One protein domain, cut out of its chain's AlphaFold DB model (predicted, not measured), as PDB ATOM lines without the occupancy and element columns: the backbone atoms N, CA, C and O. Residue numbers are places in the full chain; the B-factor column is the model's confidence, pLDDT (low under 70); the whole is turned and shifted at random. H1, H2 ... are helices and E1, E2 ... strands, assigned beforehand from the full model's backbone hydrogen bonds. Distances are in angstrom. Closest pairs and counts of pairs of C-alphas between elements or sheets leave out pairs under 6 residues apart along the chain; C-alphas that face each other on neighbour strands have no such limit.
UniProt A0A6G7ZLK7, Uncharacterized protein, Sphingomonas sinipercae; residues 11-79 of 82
ATOM      1  N   GLN A  11     251.904 271.671 259.914       95.88
ATOM      2  CA  GLN A  11     251.960 270.593 260.900       95.88
ATOM      3  C   GLN A  11     252.820 270.971 262.111       95.88
ATOM      4  O   GLN A  11     252.416 270.703 263.239       95.88
ATOM      5  N   GLU A  12     253.962 271.628 261.894       95.56
ATOM      6  CA  GLU A  12     254.816 272.130 262.979       95.56
ATOM      7  C   GLU A  12     254.087 273.189 263.818       95.56
ATOM      8  O   GLU A  12     254.171 273.155 265.045       95.56
ATOM      9  N   LEU A  13     253.299 274.071 263.188       95.50
ATOM     10  CA  LEU A  13     252.457 275.023 263.919       95.50
ATOM     11  C   LEU A  13     251.428 274.320 264.803       95.50
ATOM     12  O   LEU A  13     251.253 274.708 265.951       95.50
ATOM     13  N   VAL A  14     250.768 273.276 264.294       95.12
ATOM     14  CA  VAL A  14     249.780 272.521 265.080       95.12
ATOM     15  C   VAL A  14     250.429 271.785 266.251       95.12
ATOM     16  O   VAL A  14     249.842 271.692 267.324       95.12
ATOM     17  N   GLN A  15     251.650 271.280 266.067       93.19
ATOM     18  CA  GLN A  15     252.408 270.637 267.139       93.19
ATOM     19  C   GLN A  15     252.819 271.620 268.243       93.19
ATOM     20  O   GLN A  15     252.832 271.230 269.405       93.19
ATOM     21  N   GLN A  16     253.139 272.871 267.893       91.12
ATOM     22  CA  GLN A  16     253.582 273.884 268.861       91.12
ATOM     23  C   GLN A  16     252.426 274.654 269.512       91.12
ATOM     24  O   GLN A  16     252.486 274.950 270.698       91.12
ATOM     25  N   LEU A  17     251.384 274.988 268.748       92.56
ATOM     26  CA  LEU A  17     250.311 275.904 269.166       92.56
ATOM     27  C   LEU A  17     248.958 275.202 269.375       92.56
ATOM     28  O   LEU A  17     247.991 275.834 269.801       92.56
ATOM     29  N   GLY A  18     248.867 273.906 269.066       93.31
ATOM     30  CA  GLY A  18     247.628 273.134 269.113       93.31
ATOM     31  C   GLY A  18     246.770 273.289 267.854       93.31
ATOM     32  O   GLY A  18     247.235 273.690 266.792       93.31
ATOM     33  N   SER A  19     245.488 272.925 267.929       95.19
ATOM     34  CA  SER A  19     244.594 273.021 266.768       95.19
ATOM     35  C   SER A  19     244.230 274.479 266.445       95.19
ATOM     36  O   SER A  19     243.861 275.228 267.353       95.19
ATOM     37  N   PRO A  20     244.268 274.894 265.164       97.38
ATOM     38  CA  PRO A  20     243.901 276.242 264.775       97.38
ATOM     39  C   PRO A  20     242.403 276.452 264.984       97.38
ATOM     40  O   PRO A  20     241.569 275.592 264.701       97.38
ATOM     41  N   ALA A  21     242.061 277.642 265.449       97.00
ATOM     42  CA  ALA A  21     240.696 278.077 265.667       97.00
ATOM     43  C   ALA A  21     239.988 278.460 264.356       97.00
ATOM     44  O   ALA A  21     238.757 278.483 264.300       97.00
ATOM     45  N   LEU A  22     240.767 278.787 263.320       97.56
ATOM     46  CA  LEU A  22     240.305 279.057 261.963       97.56
ATOM     47  C   LEU A  22     241.398 278.663 260.964       97.56
ATOM     48  O   LEU A  22     242.583 278.908 261.186       97.56
ATOM     49  N   GLN A  23     240.980 278.079 259.845       97.88
ATOM     50  CA  GLN A  23     241.842 277.722 258.727       97.88
ATOM     51  C   GLN A  23     241.186 278.199 257.431       97.88
ATOM     52  O   GLN A  23     240.078 277.776 257.109       97.88
ATOM     53  N   ILE A  24     241.870 279.064 256.684       97.88
ATOM     54  CA  ILE A  24     241.392 279.611 255.407       97.88
ATOM     55  C   ILE A  24     242.406 279.266 254.322       97.88
ATOM     56  O   ILE A  24     243.589 279.565 254.464       97.88
ATOM     57  N   ARG A  25     241.946 278.654 253.231       96.38
ATOM     58  CA  ARG A  25     242.769 278.356 252.055       96.38
ATOM     59  C   ARG A  25     242.297 279.198 250.878       96.38
ATOM     60  O   ARG A  25     241.150 279.067 250.475       96.38
ATOM     61  N   GLU A  26     243.203 279.995 250.324       92.56
ATOM     62  CA  GLU A  26     242.951 280.905 249.201       92.56
ATOM     63  C   GLU A  26     243.997 280.636 248.114       92.56
ATOM     64  O   GLU A  26     245.173 280.994 248.243       92.56
ATOM     65  N   GLY A  27     243.589 279.930 247.057       91.06
ATOM     66  CA  GLY A  27     244.509 279.426 246.037       91.06
ATOM     67  C   GLY A  27     245.578 278.505 246.638       91.06
ATOM     68  O   GLY A  27     245.266 277.475 247.239       91.06
ATOM     69  N   SER A  28     246.849 278.875 246.470       90.12
ATOM     70  CA  SER A  28     247.991 278.165 247.059       90.12
ATOM     71  C   SER A  28     248.369 278.656 248.460       90.12
ATOM     72  O   SER A  28     249.241 278.060 249.084       90.12
ATOM     73  N   SER A  29     247.731 279.712 248.969       93.75
ATOM     74  CA  SER A  29     248.011 280.253 250.300       93.75
ATOM     75  C   SER A  29     247.140 279.609 251.378       93.75
ATOM     76  O   SER A  29     246.042 279.106 251.119       93.75
ATOM     77  N   LEU A  30     247.639 279.629 252.610       97.50
ATOM     78  CA  LEU A  30     246.933 279.144 253.788       97.50
ATOM     79  C   LEU A  30     247.092 280.155 254.915       97.50
ATOM     80  O   LEU A  30     248.207 280.528 255.260       97.50
ATOM     81  N   LYS A  31     245.984 280.550 255.529       97.94
ATOM     82  CA  LYS A  31     245.975 281.265 256.798       97.94
ATOM     83  C   LYS A  31     245.521 280.314 257.899       97.94
ATOM     84  O   LYS A  31     244.451 279.712 257.786       97.94
ATOM     85  N   LEU A  32     246.308 280.217 258.963       98.38
ATOM     86  CA  LEU A  32     245.934 279.556 260.211       98.38
ATOM     87  C   LEU A  32     245.808 280.604 261.308       98.38
ATOM     88  O   LEU A  32     246.690 281.442 261.456       98.38
ATOM     89  N   GLN A  33     244.727 280.553 262.073       97.62
ATOM     90  CA  GLN A  33     244.540 281.405 263.239       97.62
ATOM     91  C   GLN A  33     244.529 280.560 264.501       97.62
ATOM     92  O   GLN A  33     243.772 279.594 264.602       97.62
ATOM     93  N   PHE A  34     245.296 280.985 265.489       96.25
ATOM     94  CA  PHE A  34     245.298 280.450 266.840       96.25
ATOM     95  C   PHE A  34     244.790 281.538 267.782       96.25
ATOM     96  O   PHE A  34     244.967 282.728 267.526       96.25
ATOM     97  N   ARG A  35     244.112 281.154 268.860       94.56
ATOM     98  CA  ARG A  35     243.635 282.112 269.860       94.56
ATOM     99  C   ARG A  35     243.659 281.491 271.243       94.56
ATOM    100  O   ARG A  35     243.333 280.315 271.390       94.56
ATOM    101  N   ASN A  36     243.973 282.300 272.238       91.88
ATOM    102  CA  ASN A  36     243.872 281.941 273.646       91.88
ATOM    103  C   ASN A  36     243.205 283.090 274.425       91.88
ATOM    104  O   ASN A  36     242.502 283.932 273.854       91.88
ATOM    105  N   ALA A  37     243.351 283.090 275.751       89.50
ATOM    106  CA  ALA A  37     242.792 284.147 276.580       89.50
ATOM    107  C   ALA A  37     243.416 285.524 276.278       89.50
ATOM    108  O   ALA A  37     242.685 286.516 276.247       89.50
ATOM    109  N   GLU A  38     244.717 285.537 275.990       89.75
ATOM    110  CA  GLU A  38     245.577 286.717 275.902       89.75
ATOM    111  C   GLU A  38     245.535 287.371 274.513       89.75
ATOM    112  O   GLU A  38     245.380 288.588 274.389       89.75
ATOM    113  N   CYS A  39     245.646 286.574 273.448       94.75
ATOM    114  CA  CYS A  39     245.817 287.079 272.091       94.75
ATOM    115  C   CYS A  39     245.244 286.155 271.004       94.75
ATOM    116  O   CYS A  39     244.843 285.008 271.225       94.75
ATOM    117  N   VAL A  40     245.214 286.702 269.791       95.81
ATOM    118  CA  VAL A  40     244.951 286.022 268.526       95.81
ATOM    119  C   VAL A  40     246.221 286.097 267.685       95.81
ATOM    120  O   VAL A  40     246.800 287.172 267.532       95.81
ATOM    121  N   LEU A  41     246.629 284.966 267.121       96.38
ATOM    122  CA  LEU A  41     247.798 284.829 266.266       96.38
ATOM    123  C   LEU A  41     247.363 284.342 264.884       96.38
ATOM    124  O   LEU A  41     246.834 283.240 264.749       96.38
ATOM    125  N   ASP A  42     247.609 285.145 263.858       97.12
ATOM    126  CA  ASP A  42     247.398 284.783 262.463       97.12
ATOM    127  C   ASP A  42     248.744 284.407 261.821       97.12
ATOM    128  O   ASP A  42     249.647 285.237 261.729       97.12
ATOM    129  N   ALA A  43     248.874 283.172 261.337       97.38
ATOM    130  CA  ALA A  43     250.017 282.696 260.564       97.38
ATOM    131  C   ALA A  43     249.633 282.569 259.085       97.38
ATOM    132  O   ALA A  43     248.676 281.875 258.732       97.38
ATOM    133  N   TYR A  44     250.399 283.226 258.217       97.12
ATOM    134  CA  TYR A  44     250.188 283.250 256.773       97.12
ATOM    135  C   TYR A  44     251.263 282.417 256.091       97.12
ATOM    136  O   TYR A  44     252.459 282.698 256.215       97.12
ATOM    137  N   LEU A  45     250.827 281.384 255.378       97.44
ATOM    138  CA  LEU A  45     251.686 280.408 254.741       97.44
ATOM    139  C   LEU A  45     251.547 280.455 253.225       97.44
ATOM    140  O   LEU A  45     250.441 280.460 252.678       97.44
ATOM    141  N   TYR A  46     252.694 280.410 252.558       94.50
ATOM    142  CA  TYR A  46     252.803 280.409 251.105       94.50
ATOM    143  C   TYR A  46     253.747 279.290 250.661       94.50
ATOM    144  O   TYR A  46     254.623 278.875 251.431       94.50
ATOM    145  N   PRO A  47     253.581 278.765 249.437       92.50
ATOM    146  CA  PRO A  47     254.566 277.861 248.870       92.50
ATOM    147  C   PRO A  47     255.866 278.640 248.630       92.50
ATOM    148  O   PRO A  47     255.816 279.774 248.143       92.50
ATOM    149  N   PRO A  48     257.037 278.075 248.956       87.25
ATOM    150  CA  PRO A  48     258.292 278.706 248.592       87.25
ATOM    151  C   PRO A  48     258.495 278.635 247.064       87.25
ATOM    152  O   PRO A  48     257.814 277.866 246.378       87.25
ATOM    153  N   PRO A  49     259.434 279.417 246.508       83.38
ATOM    154  CA  PRO A  49     259.754 279.363 245.086       83.38
ATOM    155  C   PRO A  49     260.245 277.962 244.685       83.38
ATOM    156  O   PRO A  49     261.202 277.453 245.263       83.38
ATOM    157  N   GLY A  50     259.604 277.351 243.686       75.12
ATOM    158  CA  GLY A  50     259.914 275.997 243.211       75.12
ATOM    159  C   GLY A  50     258.716 275.048 243.300       75.12
ATOM    160  O   GLY A  50     257.828 275.206 244.136       75.12
ATOM    161  N   ALA A  51     258.648 274.069 242.397       62.88
ATOM    162  CA  ALA A  51     257.507 273.159 242.326       62.88
ATOM    163  C   ALA A  51     257.463 272.197 243.533       62.88
ATOM    164  O   ALA A  51     258.476 271.608 243.900       62.88
ATOM    165  N   ALA A  52     256.262 272.006 244.095       73.25
ATOM    166  CA  ALA A  52     255.904 270.973 245.083       73.25
ATOM    167  C   ALA A  52     256.494 271.080 246.507       73.25
ATOM    168  O   ALA A  52     256.401 270.128 247.282       73.25
ATOM    169  N   ALA A  53     257.048 272.224 246.900       81.19
ATOM    170  CA  ALA A  53     257.516 272.417 248.270       81.19
ATOM    171  C   ALA A  53     256.358 272.692 249.264       81.19
ATOM    172  O   ALA A  53     255.346 273.292 248.885       81.19
ATOM    173  N   PRO A  54     256.483 272.270 250.540       89.69
ATOM    174  CA  PRO A  54     255.439 272.468 251.544       89.69
ATOM    175  C   PRO A  54     255.230 273.954 251.850       89.69
ATOM    176  O   PRO A  54     256.175 274.741 251.808       89.69
ATOM    177  N   LEU A  55     253.993 274.324 252.200       95.19
ATOM    178  CA  LEU A  55     253.666 275.677 252.653       95.19
ATOM    179  C   LEU A  55     254.486 276.034 253.890       95.19
ATOM    180  O   LEU A  55     254.613 275.214 254.802       95.19
ATOM    181  N   ARG A  56     254.998 277.263 253.925       95.81
ATOM    182  CA  ARG A  56     255.772 277.784 255.052       95.81
ATOM    183  C   ARG A  56     255.239 279.127 255.492       95.81
ATOM    184  O   ARG A  56     254.833 279.922 254.647       95.81
ATOM    185  N   VAL A  57     255.268 279.385 256.795       96.62
ATOM    186  CA  VAL A  57     254.936 280.700 257.347       96.62
ATOM    187  C   VAL A  57     255.892 281.739 256.771       96.62
ATOM    188  O   VAL A  57     257.103 281.632 256.951       96.62
ATOM    189  N   THR A  58     255.358 282.755 256.105       94.75
ATOM    190  CA  THR A  58     256.148 283.907 255.638       94.75
ATOM    191  C   THR A  58     255.822 285.170 256.416       94.75
ATOM    192  O   THR A  58     256.605 286.115 256.400       94.75
ATOM    193  N   TYR A  59     254.661 285.206 257.067       94.38
ATOM    194  CA  TYR A  59     254.206 286.347 257.838       94.38
ATOM    195  C   TYR A  59     253.347 285.893 259.013       94.38
ATOM    196  O   TYR A  59     252.596 284.917 258.921       94.38
ATOM    197  N   VAL A  60     253.473 286.622 260.115       95.06
ATOM    198  CA  VAL A  60     252.725 286.416 261.349       95.06
ATOM    199  C   VAL A  60     252.200 287.764 261.790       95.06
ATOM    200  O   VAL A  60     252.897 288.773 261.683       95.06
ATOM    201  N   ASP A  61     250.985 287.763 262.306       95.19
ATOM    202  CA  ASP A  61     250.374 288.925 262.919       95.19
ATOM    203  C   ASP A  61     249.748 288.530 264.256       95.19
ATOM    204  O   ASP A  61     249.099 287.489 264.372       95.19
ATOM    205  N   ALA A  62     249.976 289.354 265.273       95.38
ATOM    206  CA  ALA A  62     249.505 289.122 266.629       95.38
ATOM    207  C   ALA A  62     248.620 290.288 267.053       95.38
ATOM    208  O   ALA A  62     249.014 291.452 266.953       95.38
ATOM    209  N   ARG A  63     247.418 289.977 267.538       96.25
ATOM    210  CA  ARG A  63     246.427 290.969 267.961       96.25
ATOM    211  C   ARG A  63     245.831 290.621 269.312       96.25
ATOM    212  O   ARG A  63     245.665 289.452 269.647       96.25
ATOM    213  N   ASN A  64     245.440 291.637 270.070       92.56
ATOM    214  CA  ASN A  64     244.569 291.437 271.224       92.56
ATOM    215  C   ASN A  64     243.093 291.309 270.792       92.56
ATOM    216  O   ASN A  64     242.739 291.460 269.620       92.56
ATOM    217  N   ARG A  65     242.200 291.065 271.757       85.94
ATOM    218  CA  ARG A  65     240.748 290.942 271.513       85.94
ATOM    219  C   ARG A  65     240.094 292.211 270.955       85.94
ATOM    220  O   ARG A  65     239.062 292.114 270.302       85.94
ATOM    221  N   SER A  66     240.704 293.373 271.178       89.06
ATOM    222  CA  SER A  66     240.287 294.659 270.605       89.06
ATOM    223  C   SER A  66     240.845 294.889 269.195       89.06
ATOM    224  O   SER A  66     240.731 295.993 268.672       89.06
ATOM    225  N   LEU A  67     241.449 293.861 268.583       87.75
ATOM    226  CA  LEU A  67     242.065 293.868 267.253       87.75
ATOM    227  C   LEU A  67     243.300 294.771 267.117       87.75
ATOM    228  O   LEU A  67     243.785 294.966 266.003       87.75
ATOM    229  N   ALA A  68     243.838 295.285 268.224       93.19
ATOM    230  CA  ALA A  68     245.067 296.065 268.202       93.19
ATOM    231  C   ALA A  68     246.280 295.136 268.083       93.19
ATOM    232  O   ALA A  68     246.324 294.096 268.747       93.19
ATOM    233  N   SER A  69     247.259 295.522 267.263       93.44
ATOM    234  CA  SER A  69     248.523 294.796 267.127       93.44
ATOM    235  C   SER A  69     249.268 294.735 268.461       93.44
ATOM    236  O   SER A  69     249.334 295.724 269.193       93.44
ATOM    237  N   VAL A  70     249.836 293.571 268.763       93.44
ATOM    238  CA  VAL A  70     250.650 293.320 269.960       93.44
ATOM    239  C   VAL A  70     251.987 292.689 269.579       93.44
ATOM    240  O   VAL A  70     252.196 292.296 268.430       93.44
ATOM    241  N   ASP A  71     252.901 292.592 270.545       92.44
ATOM    242  CA  ASP A  71     254.172 291.903 270.344       92.44
ATOM    243  C   ASP A  71     253.953 290.415 270.024       92.44
ATOM    244  O   ASP A  71     253.221 289.700 270.717       92.44
ATOM    245  N   GLN A  72     254.590 289.948 268.949       91.12
ATOM    246  CA  GLN A  72     254.420 288.579 268.466       91.12
ATOM    247  C   GLN A  72     255.062 287.561 269.407       91.12
ATOM    248  O   GLN A  72     254.494 286.491 269.610       91.12
ATOM    249  N   GLY A  73     256.221 287.890 269.985       90.56
ATOM    250  CA  GLY A  73     256.931 287.011 270.911       90.56
ATOM    251  C   GLY A  73     256.120 286.776 272.180       90.56
ATOM    252  O   GLY A  73     255.904 285.631 272.563       90.56
ATOM    253  N   ALA A  74     255.583 287.845 272.764       89.56
ATOM    254  CA  ALA A  74     254.699 287.777 273.918       89.56
ATOM    255  C   ALA A  74     253.450 286.931 273.627       89.56
ATOM    256  O   ALA A  74     253.113 286.055 274.417       89.56
ATOM    257  N   CYS A  75     252.803 287.135 272.475       92.94
ATOM    258  CA  CYS A  75     251.631 286.349 272.092       92.94
ATOM    259  C   CYS A  75     251.961 284.860 271.882       92.94
ATOM    260  O   CYS A  75     251.211 283.997 272.332       92.94
ATOM    261  N   LEU A  76     253.091 284.547 271.239       91.69
ATOM    262  CA  LEU A  76     253.567 283.172 271.062       91.69
ATOM    263  C   LEU A  76     253.871 282.494 272.401       91.69
ATOM    264  O   LEU A  76     253.470 281.350 272.603       91.69
ATOM    265  N   HIS A  77     254.515 283.206 273.328       90.25
ATOM    266  CA  HIS A  77     254.808 282.700 274.670       90.25
ATOM    267  C   HIS A  77     253.534 282.333 275.442       90.25
ATOM    268  O   HIS A  77     253.533 281.383 276.212       90.25
ATOM    269  N   SER A  78     252.411 283.014 275.202       90.00
ATOM    270  CA  SER A  78     251.127 282.671 275.829       90.00
ATOM    271  C   SER A  78     250.531 281.330 275.361       90.00
ATOM    272  O   SER A  78     249.532 280.883 275.927       90.00
ATOM    273  N   PHE A  79     251.070 280.707 274.307       88.69
ATOM    274  CA  PHE A  79     250.708 279.343 273.893       88.69
ATOM    275  C   PHE A  79     251.611 278.273 274.518       88.69
ATOM    276  O   PHE A  79     251.256 277.095 274.483       88.69
TER     277      PHE A  79
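Overview. This is residues 11 to 79 of the 82 residues of an uncharacterized protein of Sphingomonas sinipercae (UniProt A0A6G7ZLK7). A single twisted sheet of four strands forms a wall, with two short helices, H1 and H2, set over one of its faces and no named helix over the other. H1 runs along the strands and H2 across them, while the links E3 to E4 and E4 to H2 hold the two ends of the long axis, at Ala 51 and Ser 66. The printed part has 69 residues, in the order H1, E1, E2, E3, E4, H2, and its class is mixed, helices and strands. The sheet's order is E1, E2, E3, E4, antiparallel throughout. The whole is compact, with a radius of gyration of the C-alphas of 12.5 A, and its outline is elongated, spanning 38 by 23 by 19 A.

Arrangement. H1, residues 11 to 17, is on the sheet at a height of 9.2 A. It lies only just over E2, residues 29 to 35, with 3 of its 7 C-alphas falling there, and runs along the strands, at 11 degrees to E2 on the local plane. The closest C-alphas of H1 and E2 are those of Leu 17 and Phe 34, 7.2 A apart. E1, residues 22 to 26, E2, E3, residues 40 to 46, and E4, residues 56 to 63, form a meander, each strand the antiparallel neighbour of the one before; each successive pair is a hairpin. E1 and E2 have N 24 and O 31 within hydrogen-bond range at 2.9 A. E2 and E3 have N 34 and O 41 at 2.8 A. E3 and E4 have N 42 and O 61 at 2.8 A. E4 bends by 54 degrees at residue 59. H2, residues 72 to 77, is on the same face as H1, at a height of 8.8 A. It lies only just over E3 and E4, with 3 C-alphas falling on each, and runs across the strands, at 71 degrees to E3 on the local plane. The closest C-alphas of E4 and H2 are those of Ala 62 and Gln 72, 5.3 A apart. H1 and H2 are only just apart, at 8.2 A. In H1 and H2 every O i to N i+4 pair is within hydrogen-bond range.

Along the chain. H1 begins at C-alpha 11, (251.960, 270.593, 260.900), and measures 10.0 A. E1 measures 13.2 A, E2 20.1 A, E3 19.9 A and E4 20.7 A. E4 ends at C-alpha 63, (246.427, 290.969, 267.961). H2, 8.6 A, ends at C-alpha 77, (254.808, 282.700, 274.670).

Size, cuts and confidence. The two C-alphas farthest apart, those of Ala 51 and Ser 66, are 39.5 A from each other. The printed part has no cut and no long link. Its mean pLDDT is 92.5, and residue 51 alone is under 70.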